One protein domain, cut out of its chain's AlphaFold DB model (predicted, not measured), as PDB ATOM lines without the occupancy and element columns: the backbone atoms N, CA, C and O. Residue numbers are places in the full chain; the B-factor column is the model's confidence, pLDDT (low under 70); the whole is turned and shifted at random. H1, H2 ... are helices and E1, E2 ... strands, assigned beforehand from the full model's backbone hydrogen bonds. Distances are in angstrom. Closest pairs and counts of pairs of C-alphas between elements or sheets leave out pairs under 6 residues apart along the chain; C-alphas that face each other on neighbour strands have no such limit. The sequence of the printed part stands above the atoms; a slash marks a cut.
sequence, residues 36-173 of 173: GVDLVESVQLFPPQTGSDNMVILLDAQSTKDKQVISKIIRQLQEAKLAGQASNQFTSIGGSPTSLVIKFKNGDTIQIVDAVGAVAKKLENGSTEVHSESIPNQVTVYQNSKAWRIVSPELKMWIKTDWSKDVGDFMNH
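This is residues 36 to 173 of the 173 residues of an uncharacterized protein of Paenibacillus sp. OV191 (UniProt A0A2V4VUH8). One twisted antiparallel sheet of seven strands curls round helix H1, and the short helix H2 packs on the same face of the sheet, chiefly on E6 and E5; the other face has no named helix. The far parts of the long strands E5 and E6 reach out as a two-stranded arm that makes the length, while the small helix H3 lies off the sheet at the chain's end. The printed part has 138 residues, with named elements in the order E1 E2 H1 E3 E4 E5 E6 E7 H2 H3, and the sheet's order is E2 E1 E4 E5 E6 E7 E3. The class is mixed, helices and strands, in two layers, H1 and H2 over one face of the sheet. The whole is compact by its radius of gyration of the C-alphas, 16.6 A, but elongated in outline, with spans of 59 by 31 by 24 A.

E1, residues 40 to 46, begins with C-alpha 40 at (-19.672, -16.427, 28.721), and E2 is residues 57 to 60. H1, residues 64 to 79, is 22.4 A long. E3 is residues 81 to 85 and E4 residues 99 to 104. E5, residues 109 to 122, is 39.6 A long and ends with C-alpha 122 at (-35.338, -59.542, 36.382). E6, residues 128 to 143, is 33.2 A long and bends by 93 degrees at residue 137. E7 is residues 146 to 151, H2 residues 153 to 161, and H3 residues 164 to 171, with C-alpha 171 at (-2.882, -26.652, 19.710).

E1 and E2 form a hairpin, with N 45 and O 57 2.9 A apart. E1 and E4 are antiparallel at 166 degrees, with N 44 and O 101 at 2.8 A. E4 E5 E6 E7 form a meander, each strand the antiparallel neighbour of the one before; its N and O pairs within hydrogen-bond range include N 102 and O 110 at 2.8 A, N 121 and O 129 at 2.8 A, and N 141 and O 148 at 2.8 A. E3 is an edge strand beside E7, with N 83 and O 149 at 2.8 A. H1 is on the sheet; its closest C-alphas with E2 are those of Asp 66 and Leu 59, 5.5 A. H2 is on the same face, with C-alphas of Pro 153 and Asn 137 in E6 closest, 4.2 A. H1, with residues 73 to 76 alone, only just touches H2, with 3 pairs of C-alphas within 8 A; the closest are those of Ile 73 and Leu 155, 7.3 A. H3 is close to H1 but not clearly touching it; the C-alphas of Lys 65 and Phe 170 are closest, 7.8 A. In H1, H2 and H3 every O i to N i+4 pair is within hydrogen-bond range.

The C-alphas of Gln 62 and Asn 125 are the farthest apart, 59.3 A. The printed part has no cut, and its one long link is E3 to E4, residues 86 to 98. The mean pLDDT of the printed part is 75.4; residues 47 to 55, 87 to 97 and 161 to 173 are under 70.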
ATOM      1  N   GLY A  36     -25.654 -15.802  24.528       80.44
ATOM      2  CA  GLY A  36     -24.622 -15.691  23.495       80.44
ATOM      3  C   GLY A  36     -23.210 -15.907  24.050       80.44
ATOM      4  O   GLY A  36     -22.950 -15.656  25.226       80.44
ATOM      5  N   VAL A  37     -22.281 -16.325  23.183       82.81
ATOM      6  CA  VAL A  37     -20.877 -16.590  23.554       82.81
ATOM      7  C   VAL A  37     -20.192 -15.387  24.216       82.81
ATOM      8  O   VAL A  37     -19.385 -15.568  25.120       82.81
ATOM      9  N   ASP A  38     -20.552 -14.157  23.844       83.88
ATOM     10  CA  ASP A  38     -19.951 -12.938  24.407       83.88
ATOM     11  C   ASP A  38     -20.307 -12.698  25.887       83.88
ATOM     12  O   ASP A  38     -19.645 -11.912  26.576       83.88
ATOM     13  N   LEU A  39     -21.341 -13.381  26.384       86.69
ATOM     14  CA  LEU A  39     -21.774 -13.342  27.780       86.69
ATOM     15  C   LEU A  39     -21.164 -14.471  28.617       86.69
ATOM     16  O   LEU A  39     -21.366 -14.494  29.828       86.69
ATOM     17  N   VAL A  40     -20.400 -15.378  28.004       86.31
ATOM     18  CA  VAL A  40     -19.672 -16.427  28.721       86.31
ATOM     19  C   VAL A  40     -18.478 -15.803  29.440       86.31
ATOM     20  O   VAL A  40     -17.706 -15.038  28.864       86.31
ATOM     21  N   GLU A  41     -18.359 -16.107  30.727       86.62
ATOM     22  CA  GLU A  41     -17.225 -15.726  31.565       86.62
ATOM     23  C   GLU A  41     -16.164 -16.825  31.552       86.62
ATOM     24  O   GLU A  41     -14.987 -16.551  31.335       86.62
ATOM     25  N   SER A  42     -16.578 -18.077  31.759       83.94
ATOM     26  CA  SER A  42     -15.671 -19.222  31.731       83.94
ATOM     27  C   SER A  42     -16.394 -20.511  31.369       83.94
ATOM     28  O   SER A  42     -17.595 -20.668  31.607       83.94
ATOM     29  N   VAL A  43     -15.632 -21.452  30.816       84.50
ATOM     30  CA  VAL A  43     -16.073 -22.828  30.606       84.50
ATOM     31  C   VAL A  43     -15.060 -23.763  31.250       84.50
ATOM     32  O   VAL A  43     -13.861 -23.637  31.015       84.50
ATOM     33  N   GLN A  44     -15.543 -24.662  32.101       86.00
ATOM     34  CA  GLN A  44     -14.725 -25.547  32.926       86.00
ATOM     35  C   GLN A  44     -15.141 -26.994  32.694       86.00
ATOM     36  O   GLN A  44     -16.321 -27.325  32.814       86.00
ATOM     37  N   LEU A  45     -14.176 -27.855  32.384       78.06
ATOM     38  CA  LEU A  45     -14.365 -29.298  32.367       78.06
ATOM     39  C   LEU A  45     -13.775 -29.899  33.636       78.06
ATOM     40  O   LEU A  45     -12.581 -29.776  33.905       78.06
ATOM     41  N   PHE A  46     -14.623 -30.575  34.394       77.00
ATOM     42  CA  PHE A  46     -14.235 -31.343  35.563       77.00
ATOM     43  C   PHE A  46     -14.161 -32.815  35.162       77.00
ATOM     44  O   PHE A  46     -15.213 -33.368  34.834       77.00
ATOM     45  N   PRO A  47     -12.977 -33.449  35.166       69.06
ATOM     46  CA  PRO A  47     -12.838 -34.874  34.873       69.06
ATOM     47  C   PRO A  47     -13.470 -35.743  35.978       69.06
ATOM     48  O   PRO A  47     -13.818 -35.226  37.049       69.06
ATOM     49  N   PRO A  48     -13.618 -37.065  35.754       66.31
ATOM     50  CA  PRO A  48     -14.129 -37.960  36.775       66.31
ATOM     51  C   PRO A  48     -13.203 -37.952  37.990       66.31
ATOM     52  O   PRO A  48     -12.000 -38.162  37.854       66.31
ATOM     53  N   GLN A  49     -13.743 -37.724  39.189       60.81
ATOM     54  CA  GLN A  49     -12.914 -37.687  40.396       60.81
ATOM     55  C   GLN A  49     -12.567 -39.107  40.861       60.81
ATOM     56  O   GLN A  49     -13.291 -39.698  41.665       60.81
ATOM     57  N   THR A  50     -11.453 -39.652  40.371       52.25
ATOM     58  CA  THR A  50     -10.862 -40.912  40.848       52.25
ATOM     59  C   THR A  50      -9.365 -40.734  41.103       52.25
ATOM     60  O   THR A  50      -8.557 -40.976  40.217       52.25
ATOM     61  N   GLY A  51      -8.994 -40.347  42.328       44.88
ATOM     62  CA  GLY A  51      -7.591 -40.284  42.765       44.88
ATOM     63  C   GLY A  51      -6.801 -39.091  42.206       44.88
ATOM     64  O   GLY A  51      -7.144 -38.526  41.180       44.88
ATOM     65  N   SER A  52      -5.789 -38.657  42.956       40.19
ATOM     66  CA  SER A  52      -5.036 -37.401  42.807       40.19
ATOM     67  C   SER A  52      -4.439 -37.154  41.413       40.19
ATOM     68  O   SER A  52      -3.369 -37.670  41.114       40.19
ATOM     69  N   ASP A  53      -5.145 -36.385  40.583       49.09
ATOM     70  CA  ASP A  53      -4.652 -35.287  39.725       49.09
ATOM     71  C   ASP A  53      -5.807 -34.835  38.813       49.09
ATOM     72  O   ASP A  53      -5.841 -35.063  37.605       49.09
ATOM     73  N   ASN A  54      -6.823 -34.214  39.419       54.88
ATOM     74  CA  ASN A  54      -7.981 -33.701  38.688       54.88
ATOM     75  C   ASN A  54      -7.628 -32.349  38.056       54.88
ATOM     76  O   ASN A  54      -7.937 -31.296  38.618       54.88
ATOM     77  N   MET A  55      -6.963 -32.364  36.901       61.91
ATOM     78  CA  MET A  55      -6.739 -31.142  36.134       61.91
ATOM     79  C   MET A  55      -8.083 -30.636  35.597       61.91
ATOM     80  O   MET A  55      -8.697 -31.252  34.729       61.91
ATOM     81  N   VAL A  56      -8.561 -29.515  36.139       70.19
ATOM     82  CA  VAL A  56      -9.706 -28.796  35.570       70.19
ATOM     83  C   VAL A  56      -9.226 -28.106  34.301       70.19
ATOM     84  O   VAL A  56      -8.322 -27.271  34.357       70.19
ATOM     85  N   ILE A  57      -9.830 -28.439  33.163       71.69
ATOM     86  CA  ILE A  57      -9.549 -27.735  31.912       71.69
ATOM     87  C   ILE A  57     -10.400 -26.470  31.905       71.69
ATOM     88  O   ILE A  57     -11.631 -26.537  31.904       71.69
ATOM     89  N   LEU A  58      -9.735 -25.317  31.928       80.12
ATOM     90  CA  LEU A  58     -10.359 -24.003  31.836       80.12
ATOM     91  C   LEU A  58     -10.196 -23.479  30.409       80.12
ATOM     92  O   LEU A  58      -9.075 -23.374  29.921       80.12
ATOM     93  N   LEU A  59     -11.309 -23.126  29.772       77.69
ATOM     94  CA  LEU A  59     -11.306 -22.380  28.518       77.69
ATOM     95  C   LEU A  59     -11.425 -20.886  28.823       77.69
ATOM     96  O   LEU A  59     -12.357 -20.460  29.517       77.69
ATOM     97  N   ASP A  60     -10.499 -20.101  28.282       74.31
ATOM     98  CA  ASP A  60     -10.480 -18.650  28.409       74.31
ATOM     99  C   ASP A  60     -11.337 -18.013  27.309       74.31
ATOM    100  O   ASP A  60     -11.010 -18.056  26.125       74.31
ATOM    101  N   ALA A  61     -12.429 -17.352  27.689       74.75
ATOM    102  CA  ALA A  61     -13.309 -16.671  26.739       74.75
ATOM    103  C   ALA A  61     -12.623 -15.527  25.953       74.75
ATOM    104  O   ALA A  61     -13.175 -15.074  24.946       74.75
ATOM    105  N   GLN A  62     -11.445 -15.058  26.389       74.56
ATOM    106  CA  GLN A  62     -10.630 -14.062  25.680       74.56
ATOM    107  C   GLN A  62      -9.728 -14.675  24.600       74.56
ATOM    108  O   GLN A  62      -9.330 -13.978  23.665       74.56
ATOM    109  N   SER A  63      -9.423 -15.973  24.683       79.81
ATOM    110  CA  SER A  63      -8.646 -16.682  23.667       79.81
ATOM    111  C   SER A  63      -9.508 -16.932  22.428       79.81
ATOM    112  O   SER A  63     -10.571 -17.549  22.499       79.81
ATOM    113  N   THR A  64      -9.050 -16.488  21.252       77.12
ATOM    114  CA  THR A  64      -9.772 -16.696  19.981       77.12
ATOM    115  C   THR A  64     -10.039 -18.179  19.708       77.12
ATOM    116  O   THR A  64     -11.094 -18.518  19.173       77.12
ATOM    117  N   LYS A  65      -9.104 -19.062  20.087       76.12
ATOM    118  CA  LYS A  65      -9.231 -20.517  19.906       76.12
ATOM    119  C   LYS A  65     -10.305 -21.088  20.837       76.12
ATOM    120  O   LYS A  65     -11.242 -21.739  20.376       76.12
ATOM    121  N   ASP A  66     -10.246 -20.747  22.117       80.69
ATOM    122  CA  ASP A  66     -11.206 -21.213  23.121       80.69
ATOM    123  C   ASP A  66     -12.609 -20.672  22.837       80.69
ATOM    124  O   ASP A  66     -13.594 -21.404  22.919       80.69
ATOM    125  N   LYS A  67     -12.716 -19.422  22.374       82.19
ATOM    126  CA  LYS A  67     -13.986 -18.816  21.961       82.19
ATOM    127  C   LYS A  67     -14.672 -19.603  20.842       82.19
ATOM    128  O   LYS A  67     -15.903 -19.674  20.827       82.19
ATOM    129  N   GLN A  68     -13.926 -20.233  19.929       82.44
ATOM    130  CA  GLN A  68     -14.518 -21.114  18.914       82.44
ATOM    131  C   GLN A  68     -15.098 -22.386  19.536       82.44
ATOM    132  O   GLN A  68     -16.209 -22.783  19.178       82.44
ATOM    133  N   VAL A  69     -14.386 -23.003  20.483       82.31
ATOM    134  CA  VAL A  69     -14.868 -24.188  21.211       82.31
ATOM    135  C   VAL A  69     -16.132 -23.842  21.998       82.31
ATOM    136  O   VAL A  69     -17.162 -24.498  21.835       82.31
ATOM    137  N   ILE A  70     -16.102 -22.745  22.758       84.00
ATOM    138  CA  ILE A  70     -17.254 -22.237  23.512       84.00
ATOM    139  C   ILE A  70     -18.431 -21.958  22.564       84.00
ATOM    140  O   ILE A  70     -19.554 -22.370  22.842       84.00
ATOM    141  N   SER A  71     -18.189 -21.332  21.408       86.50
ATOM    142  CA  SER A  71     -19.239 -21.065  20.414       86.50
ATOM    143  C   SER A  71     -19.898 -22.348  19.906       86.50
ATOM    144  O   SER A  71     -21.118 -22.387  19.753       86.50
ATOM    145  N   LYS A  72     -19.122 -23.416  19.673       86.12
ATOM    146  CA  LYS A  72     -19.674 -24.715  19.266       86.12
ATOM    147  C   LYS A  72     -20.509 -25.348  20.381       86.12
ATOM    148  O   LYS A  72     -21.598 -25.829  20.089       86.12
ATOM    149  N   ILE A  73     -20.048 -25.299  21.635       87.06
ATOM    150  CA  ILE A  73     -20.811 -25.782  22.801       87.06
ATOM    151  C   ILE A  73     -22.158 -25.055  22.891       87.06
ATOM    152  O   ILE A  73     -23.209 -25.689  22.972       87.06
ATOM    153  N   ILE A  74     -22.134 -23.723  22.829       88.81
ATOM    154  CA  ILE A  74     -23.331 -22.880  22.882       88.81
ATOM    155  C   ILE A  74     -24.278 -23.196  21.722       88.81
ATOM    156  O   ILE A  74     -25.474 -23.374  21.947       88.81
ATOM    157  N   ARG A  75     -23.755 -23.340  20.498       88.00
ATOM    158  CA  ARG A  75     -24.552 -23.725  19.327       88.00
ATOM    159  C   ARG A  75     -25.214 -25.090  19.519       88.00
ATOM    160  O   ARG A  75     -26.419 -25.202  19.327       88.00
ATOM    161  N   GLN A  76     -24.461 -26.096  19.969       87.38
ATOM    162  CA  GLN A  76     -25.000 -27.429  20.245       87.38
ATOM    163  C   GLN A  76     -26.127 -27.380  21.280       87.38
ATOM    164  O   GLN A  76     -27.163 -28.000  21.078       87.38
ATOM    165  N   LEU A  77     -25.986 -26.594  22.349       88.31
ATOM    166  CA  LEU A  77     -27.058 -26.415  23.333       88.31
ATOM    167  C   LEU A  77     -28.298 -25.722  22.753       88.31
ATOM    168  O   LEU A  77     -29.417 -26.039  23.148       88.31
ATOM    169  N   GLN A  78     -28.111 -24.769  21.838       86.12
ATOM    170  CA  GLN A  78     -29.204 -24.030  21.202       86.12
ATOM    171  C   GLN A  78     -29.963 -24.857  20.160       86.12
ATOM    172  O   GLN A  78     -31.160 -24.633  19.978       86.12
ATOM    173  N   GLU A  79     -29.274 -25.773  19.481       86.00
ATOM    174  CA  GLU A  79     -29.818 -26.632  18.422       86.00
ATOM    175  C   GLU A  79     -30.298 -27.994  18.946       86.00
ATOM    176  O   GLU A  79     -31.021 -28.710  18.250       86.00
ATOM    177  N   ALA A  80     -29.917 -28.370  20.171       86.44
ATOM    178  CA  ALA A  80     -30.224 -29.684  20.707       86.44
ATOM    179  C   ALA A  80     -31.729 -29.915  20.882       86.44
ATOM    180  O   ALA A  80     -32.481 -29.095  21.417       86.44
ATOM    181  N   LYS A  81     -32.159 -31.118  20.500       87.00
ATOM    182  CA  LYS A  81     -33.532 -31.569  20.702       87.00
ATOM    183  C   LYS A  81     -33.737 -31.983  22.156       87.00
ATOM    184  O   LYS A  81     -33.017 -32.839  22.674       87.00
ATOM    185  N   LEU A  82     -34.773 -31.440  22.788       86.25
ATOM    186  CA  LEU A  82     -35.213 -31.876  24.108       86.25
ATOM    187  C   LEU A  82     -35.732 -33.323  24.050       86.25
ATOM    188  O   LEU A  82     -36.628 -33.638  23.269       86.25
ATOM    189  N   ALA A  83     -35.191 -34.188  24.906       84.06
ATOM    190  CA  ALA A  83     -35.665 -35.558  25.102       84.06
ATOM    191  C   ALA A  83     -36.658 -35.672  26.275       84.06
ATOM    192  O   ALA A  83     -37.507 -36.557  26.277       84.06
ATOM    193  N   GLY A  84     -36.572 -34.775  27.264       83.12
ATOM    194  CA  GLY A  84     -37.500 -34.707  28.394       83.12
ATOM    195  C   GLY A  84     -36.869 -34.075  29.632       83.12
ATOM    196  O   GLY A  84     -35.724 -33.626  29.599       83.12
ATOM    197  N   GLN A  85     -37.600 -34.043  30.745       80.62
ATOM    198  CA  GLN A  85     -37.009 -33.702  32.042       80.62
ATOM    199  C   GLN A  85     -36.200 -34.886  32.580       80.62
ATOM    200  O   GLN A  85     -36.605 -36.042  32.443       80.62
ATOM    201  N   ALA A  86     -35.056 -34.602  33.199       75.56
ATOM    202  CA  ALA A  86     -34.330 -35.599  33.968       75.56
ATOM    203  C   ALA A  86     -34.921 -35.636  35.384       75.56
ATOM    204  O   ALA A  86     -34.880 -34.649  36.113       75.56
ATOM    205  N   SER A  87     -35.495 -36.771  35.776       58.97
ATOM    206  CA  SER A  87     -35.892 -37.012  37.162       58.97
ATOM    207  C   SER A  87     -34.629 -37.239  37.995       58.97
ATOM    208  O   SER A  87     -33.978 -38.278  37.873       58.97
ATOM    209  N   ASN A  88     -34.259 -36.241  38.797       48.41
ATOM    210  CA  ASN A  88     -33.154 -36.289  39.753       48.41
ATOM    211  C   ASN A  88     -33.331 -37.477  40.709       48.41
ATOM    212  O   ASN A  88     -34.100 -37.338  41.656       48.41
ATOM    213  N   GLN A  89     -32.665 -38.620  40.490       42.75
ATOM    214  CA  GLN A  89     -32.514 -39.646  41.539       42.75
ATOM    215  C   GLN A  89     -31.498 -40.768  41.272       42.75
ATOM    216  O   GLN A  89     -31.595 -41.830  41.875       42.75
ATOM    217  N   PHE A  90     -30.474 -40.543  40.445       45.22
ATOM    218  CA  PHE A  90     -29.310 -41.434  40.458       45.22
ATOM    219  C   PHE A  90     -28.076 -40.646  40.877       45.22
ATOM    220  O   PHE A  90     -27.420 -39.986  40.075       45.22
ATOM    221  N   THR A  91     -27.789 -40.696  42.177       40.41
ATOM    222  CA  THR A  91     -26.434 -40.516  42.692       40.41
ATOM    223  C   THR A  91     -25.597 -41.658  42.131       40.41
ATOM    224  O   THR A  91     -25.820 -42.813  42.488       40.41
ATOM    225  N   SER A  92     -24.682 -41.339  41.215       38.75
ATOM    226  CA  SER A  92     -23.656 -42.265  40.730       38.75
ATOM    227  C   SER A  92     -23.002 -42.967  41.926       38.75
ATOM    228  O   SER A  92     -22.403 -42.311  42.780       38.75
ATOM    229  N   ILE A  93     -23.149 -44.292  42.024       40.53
ATOM    230  CA  ILE A  93     -22.340 -45.106  42.931       40.53
ATOM    231  C   ILE A  93     -21.003 -45.292  42.215       40.53
ATOM    232  O   ILE A  93     -20.879 -46.144  41.341       40.53
ATOM    233  N   GLY A  94     -20.027 -44.451  42.562       42.22
ATOM    234  CA  GLY A  94     -18.653 -44.540  42.059       42.22
ATOM    235  C   GLY A  94     -18.227 -43.327  41.235       42.22
ATOM    236  O   GLY A  94     -18.356 -43.321  40.016       42.22
ATOM    237  N   GLY A  95     -17.673 -42.316  41.911       51.28
ATOM    238  CA  GLY A  95     -17.043 -41.150  41.287       51.28
ATOM    239  C   GLY A  95     -18.023 -40.083  40.789       51.28
ATOM    240  O   GLY A  95     -19.119 -40.374  40.302       51.28
ATOM    241  N   SER A  96     -17.619 -38.816  40.913       59.78
ATOM    242  CA  SER A  96     -18.320 -37.722  40.231       59.78
ATOM    243  C   SER A  96     -18.090 -37.881  38.727       59.78
ATOM    244  O   SER A  96     -16.929 -38.014  38.344       59.78
ATOM    245  N   PRO A  97     -19.133 -37.904  37.879       67.81
ATOM    246  CA  PRO A  97     -18.959 -38.013  36.433       67.81
ATOM    247  C   PRO A  97     -18.261 -36.769  35.876       67.81
ATOM    248  O   PRO A  97     -18.331 -35.695  36.481       67.81
ATOM    249  N   THR A  98     -17.655 -36.894  34.690       73.44
ATOM    250  CA  THR A  98     -17.155 -35.729  33.956       73.44
ATOM    251  C   THR A  98     -18.277 -34.707  33.795       73.44
ATOM    252  O   THR A  98     -19.375 -35.051  33.342       73.44
ATOM    253  N   SER A  99     -18.016 -33.455  34.164       82.38
ATOM    254  CA  SER A  99     -19.003 -32.385  34.052       82.38
ATOM    255  C   SER A  99     -18.433 -31.163  33.357       82.38
ATOM    256  O   SER A  99     -17.322 -30.726  33.639       82.38
ATOM    257  N   LEU A 100     -19.220 -30.612  32.444       86.44
ATOM    258  CA  LEU A 100     -18.937 -29.370  31.752       86.44
ATOM    259  C   LEU A 100     -19.768 -28.258  32.383       86.44
ATOM    260  O   LEU A 100     -20.992 -28.342  32.407       86.44
ATOM    261  N   VAL A 101     -19.117 -27.216  32.884       89.38
ATOM    262  CA  VAL A 101     -19.765 -26.073  33.527       89.38
ATOM    263  C   VAL A 101     -19.482 -24.812  32.725       89.38
ATOM    264  O   VAL A 101     -18.331 -24.460  32.492       89.38
ATOM    265  N   ILE A 102     -20.540 -24.118  32.323       90.69
ATOM    266  CA  ILE A 102     -20.492 -22.826  31.640       90.69
ATOM    267  C   ILE A 102     -20.994 -21.783  32.627       90.69
ATOM    268  O   ILE A 102     -22.134 -21.879  33.085       90.69
ATOM    269  N   LYS A 103     -20.158 -20.795  32.940       90.50
ATOM    270  CA  LYS A 103     -20.530 -19.638  33.756       90.50
ATOM    271  C   LYS A 103     -20.693 -18.420  32.865       90.50
ATOM    272  O   LYS A 103     -19.829 -18.133  32.034       90.50
ATOM    273  N   PHE A 104     -21.794 -17.711  33.047       90.00
ATOM    274  CA  PHE A 104     -22.084 -16.467  32.350       90.00
ATOM    275  C   PHE A 104     -21.801 -15.268  33.255       90.00
ATOM    276  O   PHE A 104     -21.924 -15.350  34.475       90.00
ATOM    277  N   LYS A 105     -21.495 -14.119  32.648       88.56
ATOM    278  CA  LYS A 105     -21.172 -12.861  33.347       88.56
ATOM    279  C   LYS A 105     -22.296 -12.344  34.251       88.56
ATOM    280  O   LYS A 105     -22.045 -11.533  35.133       88.56
ATOM    281  N   ASN A 106     -23.536 -12.775  34.019       86.31
ATOM    282  CA  ASN A 106     -24.689 -12.424  34.852       86.31
ATOM    283  C   ASN A 106     -24.868 -13.353  36.072       86.31
ATOM    284  O   ASN A 106     -25.831 -13.183  36.814       86.31
ATOM    285  N   GLY A 107     -23.972 -14.324  36.270       85.56
ATOM    286  CA  GLY A 107     -24.033 -15.309  37.349       85.56
ATOM    287  C   GLY A 107     -24.787 -16.595  36.997       85.56
ATOM    288  O   GLY A 107     -24.751 -17.543  37.783       85.56
ATOM    289  N   ASP A 108     -25.426 -16.679  35.824       88.62
ATOM    290  CA  ASP A 108     -26.072 -17.917  35.390       88.62
ATOM    291  C   ASP A 108     -25.033 -19.017  35.171       88.62
ATOM    292  O   ASP A 108     -23.913 -18.781  34.710       88.62
ATOM    293  N   THR A 109     -25.425 -20.251  35.474       89.56
ATOM    294  CA  THR A 109     -24.579 -21.425  35.268       89.56
ATOM    295  C   THR A 109     -25.359 -22.519  34.557       89.56
ATOM    296  O   THR A 109     -26.482 -22.847  34.943       89.56
ATOM    297  N   ILE A 110     -24.745 -23.101  33.528       91.19
ATOM    298  CA  ILE A 110     -25.208 -24.331  32.887       91.19
ATOM    299  C   ILE A 110     -24.206 -25.430  33.218       91.19
ATOM    300  O   ILE A 110     -23.023 -25.292  32.921       91.19
ATOM    301  N   GLN A 111     -24.676 -26.530  33.800       90.12
ATOM    302  CA  GLN A 111     -23.869 -27.729  34.006       90.12
ATOM    303  C   GLN A 111     -24.370 -28.854  33.105       90.12
ATOM    304  O   GLN A 111     -25.566 -29.107  33.023       90.12
ATOM    305  N   ILE A 112     -23.456 -29.550  32.444       89.12
ATOM    306  CA  ILE A 112     -23.735 -30.635  31.509       89.12
ATOM    307  C   ILE A 112     -23.005 -31.875  32.004       89.12
ATOM    308  O   ILE A 112     -21.804 -31.831  32.265       89.12
ATOM    309  N   VAL A 113     -23.728 -32.981  32.124       87.12
ATOM    310  CA  VAL A 113     -23.179 -34.280  32.533       87.12
ATOM    311  C   VAL A 113     -23.724 -35.393  31.654       87.12
ATOM    312  O   VAL A 113     -24.668 -35.211  30.880       87.12
ATOM    313  N   ASP A 114     -23.161 -36.582  31.823       84.94
ATOM    314  CA  ASP A 114     -23.630 -37.778  31.143       84.94
ATOM    315  C   ASP A 114     -25.099 -38.071  31.478       84.94
ATOM    316  O   ASP A 114     -25.499 -38.071  32.645       84.94
ATOM    317  N   ALA A 115     -25.939 -38.306  30.464       85.44
ATOM    318  CA  ALA A 115     -27.294 -38.772  30.732       85.44
ATOM    319  C   ALA A 115     -27.252 -40.230  31.183       85.44
ATOM    320  O   ALA A 115     -26.796 -41.095  30.435       85.44
ATOM    321  N   VAL A 116     -27.792 -40.492  32.370       80.44
ATOM    322  CA  VAL A 116     -27.956 -41.834  32.929       80.44
ATOM    323  C   VAL A 116     -29.436 -42.198  33.037       80.44
ATOM    324  O   VAL A 116     -30.294 -41.356  33.339       80.44
ATOM    325  N   GLY A 117     -29.738 -43.455  32.732       74.88
ATOM    326  CA  GLY A 117     -31.061 -44.062  32.815       74.88
ATOM    327  C   GLY A 117     -31.031 -45.315  33.681       74.88
ATOM    328  O   GLY A 117     -29.985 -45.935  33.843       74.88
ATOM    329  N   ALA A 118     -32.185 -45.674  34.240       75.00
ATOM    330  CA  ALA A 118     -32.342 -46.915  34.982       75.00
ATOM    331  C   ALA A 118     -32.608 -48.067  34.012       75.00
ATOM    332  O   ALA A 118     -33.509 -47.973  33.176       75.00
ATOM    333  N   VAL A 119     -31.867 -49.156  34.166       74.62
ATOM    334  CA  VAL A 119     -32.141 -50.427  33.504       74.62
ATOM    335  C   VAL A 119     -32.517 -51.427  34.583       74.62
ATOM    336  O   VAL A 119     -31.783 -51.624  35.546       74.62
ATOM    337  N   ALA A 120     -33.701 -52.017  34.443       80.19
ATOM    338  CA  ALA A 120     -34.201 -53.036  35.352       80.19
ATOM    339  C   ALA A 120     -34.043 -54.415  34.706       80.19
ATOM    340  O   ALA A 120     -34.556 -54.657  33.611       80.19
ATOM    341  N   LYS A 121     -33.360 -55.328  35.393       80.88
ATOM    342  CA  LYS A 121     -33.182 -56.719  34.991       80.88
ATOM    343  C   LYS A 121     -33.861 -57.627  36.008       80.88
ATOM    344  O   LYS A 121     -33.598 -57.553  37.205       80.88
ATOM    345  N   LYS A 122     -34.737 -58.512  35.532       85.62
ATOM    346  CA  LYS A 122     -35.338 -59.542  36.382       85.62
ATOM    347  C   LYS A 122     -34.345 -60.692  36.550       85.62
ATOM    348  O   LYS A 122     -33.855 -61.228  35.558       85.62
ATOM    349  N   LEU A 123     -34.042 -61.040  37.793       86.56
ATOM    350  CA  LEU A 123     -33.150 -62.136  38.152       86.56
ATOM    351  C   LEU A 123     -33.915 -63.465  38.205       86.56
ATOM    352  O   LEU A 123     -35.134 -63.495  38.388       86.56
ATOM    353  N   GLU A 124     -33.188 -64.577  38.068       84.19
ATOM    354  CA  GLU A 124     -33.760 -65.936  38.065       84.19
ATOM    355  C   GLU A 124     -34.491 -66.280  39.372       84.19
ATOM    356  O   GLU A 124     -35.459 -67.034  39.365       84.19
ATOM    357  N   ASN A 125     -34.095 -65.658  40.486       86.12
ATOM    358  CA  ASN A 125     -34.752 -65.794  41.789       86.12
ATOM    359  C   ASN A 125     -36.036 -64.947  41.931       86.12
ATOM    360  O   ASN A 125     -36.589 -64.841  43.024       86.12
ATOM    361  N   GLY A 126     -36.490 -64.297  40.856       81.06
ATOM    362  CA  GLY A 126     -37.686 -63.454  40.837       81.06
ATOM    363  C   GLY A 126     -37.488 -62.020  41.335       81.06
ATOM    364  O   GLY A 126     -38.428 -61.231  41.235       81.06
ATOM    365  N   SER A 127     -36.299 -61.653  41.822       84.25
ATOM    366  CA  SER A 127     -35.992 -60.274  42.220       84.25
ATOM    367  C   SER A 127     -35.683 -59.379  41.012       84.25
ATOM    368  O   SER A 127     -35.498 -59.859  39.894       84.25
ATOM    369  N   THR A 128     -35.681 -58.061  41.218       84.25
ATOM    370  CA  THR A 128     -35.336 -57.078  40.182       84.25
ATOM    371  C   THR A 128     -34.068 -56.357  40.597       84.25
ATOM    372  O   THR A 128     -34.032 -55.712  41.641       84.25
ATOM    373  N   GLU A 129     -33.046 -56.467  39.766       79.62
ATOM    374  CA  GLU A 129     -31.844 -55.657  39.851       79.62
ATOM    375  C   GLU A 129     -32.070 -54.383  39.038       79.62
ATOM    376  O   GLU A 129     -32.538 -54.445  37.900       79.62
ATOM    377  N   VAL A 130     -31.788 -53.224  39.628       77.12
ATOM    378  CA  VAL A 130     -31.841 -51.940  38.927       77.12
ATOM    379  C   VAL A 130     -30.445 -51.354  38.945       77.12
ATOM    380  O   VAL A 130     -29.924 -51.027  40.010       77.12
ATOM    381  N   HIS A 131     -29.853 -51.192  37.768       76.12
ATOM    382  CA  HIS A 131     -28.562 -50.541  37.605       76.12
ATOM    383  C   HIS A 131     -28.690 -49.299  36.722       76.12
ATOM    384  O   HIS A 131     -29.665 -49.114  35.992       76.12
ATOM    385  N   SER A 132     -27.720 -48.396  36.847       74.88
ATOM    386  CA  SER A 132     -27.662 -47.177  36.039       74.88
ATOM    387  C   SER A 132     -26.813 -47.416  34.797       74.88
ATOM    388  O   SER A 132     -25.696 -47.916  34.902       74.88
ATOM    389  N   GLU A 133     -27.312 -47.010  33.634       77.38
ATOM    390  CA  GLU A 133     -26.562 -47.052  32.378       77.38
ATOM    391  C   GLU A 133     -26.528 -45.682  31.700       77.38
ATOM    392  O   GLU A 133     -27.484 -44.902  31.751       77.38
ATOM    393  N   SER A 134     -25.417 -45.396  31.018       81.44
ATOM    394  CA  SER A 134     -25.275 -44.223  30.154       81.44
ATOM    395  C   SER A 134     -26.252 -44.320  28.979       81.44
ATOM    396  O   SER A 134     -26.103 -45.189  28.122       81.44
ATOM    397  N   ILE A 135     -27.146 -43.347  28.838       83.94
ATOM    398  CA  ILE A 135     -28.054 -43.242  27.692       83.94
ATOM    399  C   ILE A 135     -27.262 -42.781  26.455       83.94
ATOM    400  O   ILE A 135     -26.618 -41.726  26.506       83.94
ATOM    401  N   PRO A 136     -27.288 -43.521  25.332       84.62
ATOM    402  CA  PRO A 136     -26.580 -43.129  24.116       84.62
ATOM    403  C   PRO A 136     -27.012 -41.751  23.603       84.62
ATOM    404  O   PRO A 136     -28.197 -41.420  23.613       84.62
ATOM    405  N   ASN A 137     -26.045 -40.964  23.118       87.38
ATOM    406  CA  ASN A 137     -26.257 -39.672  22.446       87.38
ATOM    407  C   ASN A 137     -26.996 -38.595  23.257       87.38
ATOM    408  O   ASN A 137     -27.416 -37.587  22.690       87.38
ATOM    409  N   GLN A 138     -27.172 -38.795  24.564       89.00
ATOM    410  CA  GLN A 138     -27.878 -37.858  25.428       89.00
ATOM    411  C   GLN A 138     -26.992 -37.364  26.562       89.00
ATOM    412  O   GLN A 138     -26.208 -38.123  27.142       89.00
ATOM    413  N   VAL A 139     -27.189 -36.093  26.901       89.12
ATOM    414  CA  VAL A 139     -26.592 -35.434  28.063       89.12
ATOM    415  C   VAL A 139     -27.688 -34.832  28.933       89.12
ATOM    416  O   VAL A 139     -28.780 -34.511  28.450       89.12
ATOM    417  N   THR A 140     -27.402 -34.704  30.223       89.94
ATOM    418  CA  THR A 140     -28.265 -33.997  31.169       89.94
ATOM    419  C   THR A 140     -27.729 -32.588  31.357       89.94
ATOM    420  O   THR A 140     -26.557 -32.416  31.681       89.94
ATOM    421  N   VAL A 141     -28.591 -31.596  31.169       90.75
ATOM    422  CA  VAL A 141     -28.305 -30.175  31.363       90.75
ATOM    423  C   VAL A 141     -29.017 -29.696  32.620       90.75
ATOM    424  O   VAL A 141     -30.241 -29.792  32.705       90.75
ATOM    425  N   TYR A 142     -28.259 -29.157  33.567       89.62
ATOM    426  CA  TYR A 142     -28.756 -28.488  34.759       89.62
ATOM    427  C   TYR A 142     -28.660 -26.971  34.594       89.62
ATOM    428  O   TYR A 142     -27.592 -26.439  34.292       89.62
ATOM    429  N   GLN A 143     -29.771 -26.276  34.826       87.81
ATOM    430  CA  GLN A 143     -29.845 -24.815  34.874       87.81
ATOM    431  C   GLN A 143     -31.033 -24.420  35.754       87.81
ATOM    432  O   GLN A 143     -32.094 -25.039  35.664       87.81
ATOM    433  N   ASN A 144     -30.898 -23.377  36.576       82.81
ATOM    434  CA  ASN A 144     -32.011 -22.816  37.360       82.81
ATOM    435  C   ASN A 144     -32.790 -23.879  38.166       82.81
ATOM    436  O   ASN A 144     -34.021 -23.926  38.129       82.81
ATOM    437  N   SER A 145     -32.059 -24.784  38.833       79.50
ATOM    438  CA  SER A 145     -32.601 -25.911  39.619       79.50
ATOM    439  C   SER A 145     -33.438 -26.929  38.829       79.50
ATOM    440  O   SER A 145     -34.092 -27.786  39.422       79.50
ATOM    441  N   LYS A 146     -33.415 -26.866  37.496       84.31
ATOM    442  CA  LYS A 146     -34.067 -27.821  36.596       84.31
ATOM    443  C   LYS A 146     -33.021 -28.675  35.902       84.31
ATOM    444  O   LYS A 146     -31.899 -28.229  35.676       84.31
ATOM    445  N   ALA A 147     -33.419 -29.893  35.560       87.00
ATOM    446  CA  ALA A 147     -32.598 -30.843  34.833       87.00
ATOM    447  C   ALA A 147     -33.351 -31.312  33.583       87.00
ATOM    448  O   ALA A 147     -34.490 -31.788  33.666       87.00
ATOM    449  N   TRP A 148     -32.722 -31.191  32.421       88.19
ATOM    450  CA  TRP A 148     -33.295 -31.611  31.144       88.19
ATOM    451  C   TRP A 148     -32.362 -32.571  30.433       88.19
ATOM    452  O   TRP A 148     -31.151 -32.380  30.422       88.19
ATOM    453  N   ARG A 149     -32.932 -33.587  29.792       88.38
ATOM    454  CA  ARG A 149     -32.204 -34.425  28.849       88.38
ATOM    455  C   ARG A 149     -32.313 -33.822  27.466       88.38
ATOM    456  O   ARG A 149     -33.414 -33.516  27.001       88.38
ATOM    457  N   ILE A 150     -31.175 -33.714  26.800       90.12
ATOM    458  CA  ILE A 150     -31.100 -33.305  25.403       90.12
ATOM    459  C   ILE A 150     -30.368 -34.358  24.585       90.12
ATOM    460  O   ILE A 150     -29.491 -35.060  25.090       90.12
ATOM    461  N   VAL A 151     -30.727 -34.451  23.311       89.62
ATOM    462  CA  VAL A 151     -30.014 -35.267  22.331       89.62
ATOM    463  C   VAL A 151     -28.874 -34.431  21.760       89.62
ATOM    464  O   VAL A 151     -29.116 -33.469  21.036       89.62
ATOM    465  N   SER A 152     -27.640 -34.797  22.096       89.81
ATOM    466  CA  SER A 152     -26.427 -34.209  21.527       89.81
ATOM    467  C   SER A 152     -25.285 -35.236  21.569       89.81
ATOM    468  O   SER A 152     -24.629 -35.393  22.604       89.81
ATOM    469  N   PRO A 153     -25.050 -35.971  20.464       86.62
ATOM    470  CA  PRO A 153     -23.929 -36.904  20.347       86.62
ATOM    471  C   PRO A 153     -22.569 -36.224  20.530       86.62
ATOM    472  O   PRO A 153     -21.677 -36.809  21.136       86.62
ATOM    473  N   GLU A 154     -22.417 -34.987  20.048       84.94
ATOM    474  CA  GLU A 154     -21.171 -34.221  20.169       84.94
ATOM    475  C   GLU A 154     -20.871 -33.870  21.628       84.94
ATOM    476  O   GLU A 154     -19.811 -34.232  22.133       84.94
ATOM    477  N   LEU A 155     -21.830 -33.267  22.350       85.38
ATOM    478  CA  LEU A 155     -21.643 -32.966  23.775       85.38
ATOM    479  C   LEU A 155     -21.398 -34.245  24.586       85.38
ATOM    480  O   LEU A 155     -20.586 -34.232  25.506       85.38
ATOM    481  N   LYS A 156     -22.066 -35.352  24.227       84.56
ATOM    482  CA  LYS A 156     -21.874 -36.679  24.834       84.56
ATOM    483  C   LYS A 156     -20.463 -37.224  24.613       84.56
ATOM    484  O   LYS A 156     -19.893 -37.824  25.519       84.56
ATOM    485  N   MET A 157     -19.920 -37.052  23.414       80.81
ATOM    486  CA  MET A 157     -18.560 -37.471  23.091       80.81
ATOM    487  C   MET A 157     -17.560 -36.642  23.886       80.81
ATOM    488  O   MET A 157     -16.743 -37.208  24.603       80.81
ATOM    489  N   TRP A 158     -17.718 -35.319  23.866       76.69
ATOM    490  CA  TRP A 158     -16.878 -34.389  24.607       76.69
ATOM    491  C   TRP A 158     -16.803 -34.743  26.095       76.69
ATOM    492  O   TRP A 158     -15.715 -34.952  26.623       76.69
ATOM    493  N   ILE A 159     -17.921 -34.921  26.795       75.56
ATOM    494  CA  ILE A 159     -17.858 -35.300  28.220       75.56
ATOM    495  C   ILE A 159     -17.233 -36.689  28.475       75.56
ATOM    496  O   ILE A 159     -16.796 -36.950  29.593       75.56
ATOM    497  N   LYS A 160     -17.189 -37.594  27.484       70.69
ATOM    498  CA  LYS A 160     -16.680 -38.967  27.657       70.69
ATOM    499  C   LYS A 160     -15.209 -39.141  27.317       70.69
ATOM    500  O   LYS A 160     -14.541 -39.919  27.989       70.69
ATOM    501  N   THR A 161     -14.726 -38.514  26.252       63.84
ATOM    502  CA  THR A 161     -13.401 -38.827  25.699       63.84
ATOM    503  C   THR A 161     -12.289 -37.913  26.184       63.84
ATOM    504  O   THR A 161     -11.153 -38.156  25.791       63.84
ATOM    505  N   ASP A 162     -12.606 -36.939  27.046       57.84
ATOM    506  CA  ASP A 162     -11.727 -35.824  27.408       57.84
ATOM    507  C   ASP A 162     -11.377 -34.993  26.155       57.84
ATOM    508  O   ASP A 162     -10.960 -35.507  25.118       57.84
ATOM    509  N   TRP A 163     -11.625 -33.682  26.167       56.50
ATOM    510  CA  TRP A 163     -11.492 -32.881  24.931       56.50
ATOM    511  C   TRP A 163     -10.030 -32.642  24.580       56.50
ATOM    512  O   TRP A 163      -9.748 -32.020  23.568       56.50
ATOM    513  N   SER A 164      -9.102 -33.116  25.411       48.56
ATOM    514  CA  SER A 164      -7.658 -32.972  25.262       48.56
ATOM    515  C   SER A 164      -7.141 -33.460  23.905       48.56
ATOM    516  O   SER A 164      -6.181 -32.884  23.402       48.56
ATOM    517  N   LYS A 165      -7.800 -34.433  23.258       49.84
ATOM    518  CA  LYS A 165      -7.481 -34.812  21.868       49.84
ATOM    519  C   LYS A 165      -7.925 -33.765  20.843       49.84
ATOM    520  O   LYS A 165      -7.118 -33.377  20.009       49.84
ATOM    521  N   ASP A 166      -9.140 -33.234  20.962       48.44
ATOM    522  CA  ASP A 166      -9.626 -32.172  20.070       48.44
ATOM    523  C   ASP A 166      -8.889 -30.845  20.327       48.44
ATOM    524  O   ASP A 166      -8.527 -30.141  19.395       48.44
ATOM    525  N   VAL A 167      -8.591 -30.509  21.585       47.66
ATOM    526  CA  VAL A 167      -7.804 -29.328  21.965       47.66
ATOM    527  C   VAL A 167      -6.337 -29.500  21.557       47.66
ATOM    528  O   VAL A 167      -5.738 -28.546  21.078       47.66
ATOM    529  N   GLY A 168      -5.759 -30.701  21.679       41.66
ATOM    530  CA  GLY A 168      -4.390 -31.023  21.259       41.66
ATOM    531  C   GLY A 168      -4.184 -30.960  19.744       41.66
ATOM    532  O   GLY A 168      -3.170 -30.429  19.287       41.66
ATOM    533  N   ASP A 169      -5.173 -31.390  18.962       43.22
ATOM    534  CA  ASP A 169      -5.183 -31.185  17.509       43.22
ATOM    535  C   ASP A 169      -5.386 -29.696  17.145       43.22
ATOM    536  O   ASP A 169      -4.812 -29.213  16.169       43.22
ATOM    537  N   PHE A 170      -6.094 -28.920  17.978       41.59
ATOM    538  CA  PHE A 170      -6.206 -27.450  17.873       41.59
ATOM    539  C   PHE A 170      -4.949 -26.677  18.331       41.59
ATOM    540  O   PHE A 170      -4.755 -25.517  17.944       41.59
ATOM    541  N   MET A 171      -4.106 -27.271  19.182       37.53
ATOM    542  CA  MET A 171      -2.882 -26.652  19.710       37.53
ATOM    543  C   MET A 171      -1.686 -26.805  18.760       37.53
ATOM    544  O   MET A 171      -0.757 -26.005  18.841       37.53
ATOM    545  N   ASN A 172      -1.725 -27.779  17.843       36.78
ATOM    546  CA  ASN A 172      -0.644 -28.074  16.894       36.78
ATOM    547  C   ASN A 172      -0.860 -27.504  15.474       36.78
ATOM    548  O   ASN A 172      -0.101 -27.855  14.572       36.78
ATOM    549  N   HIS A 173      -1.874 -26.654  15.259       33.78
ATOM    550  CA  HIS A 173      -2.076 -25.861  14.033       33.78
ATOM    551  C   HIS A 173      -2.273 -24.367  14.353       33.78
ATOM    552  O   HIS A 173      -2.928 -24.019  15.373       33.78
TER     553      HIS A 173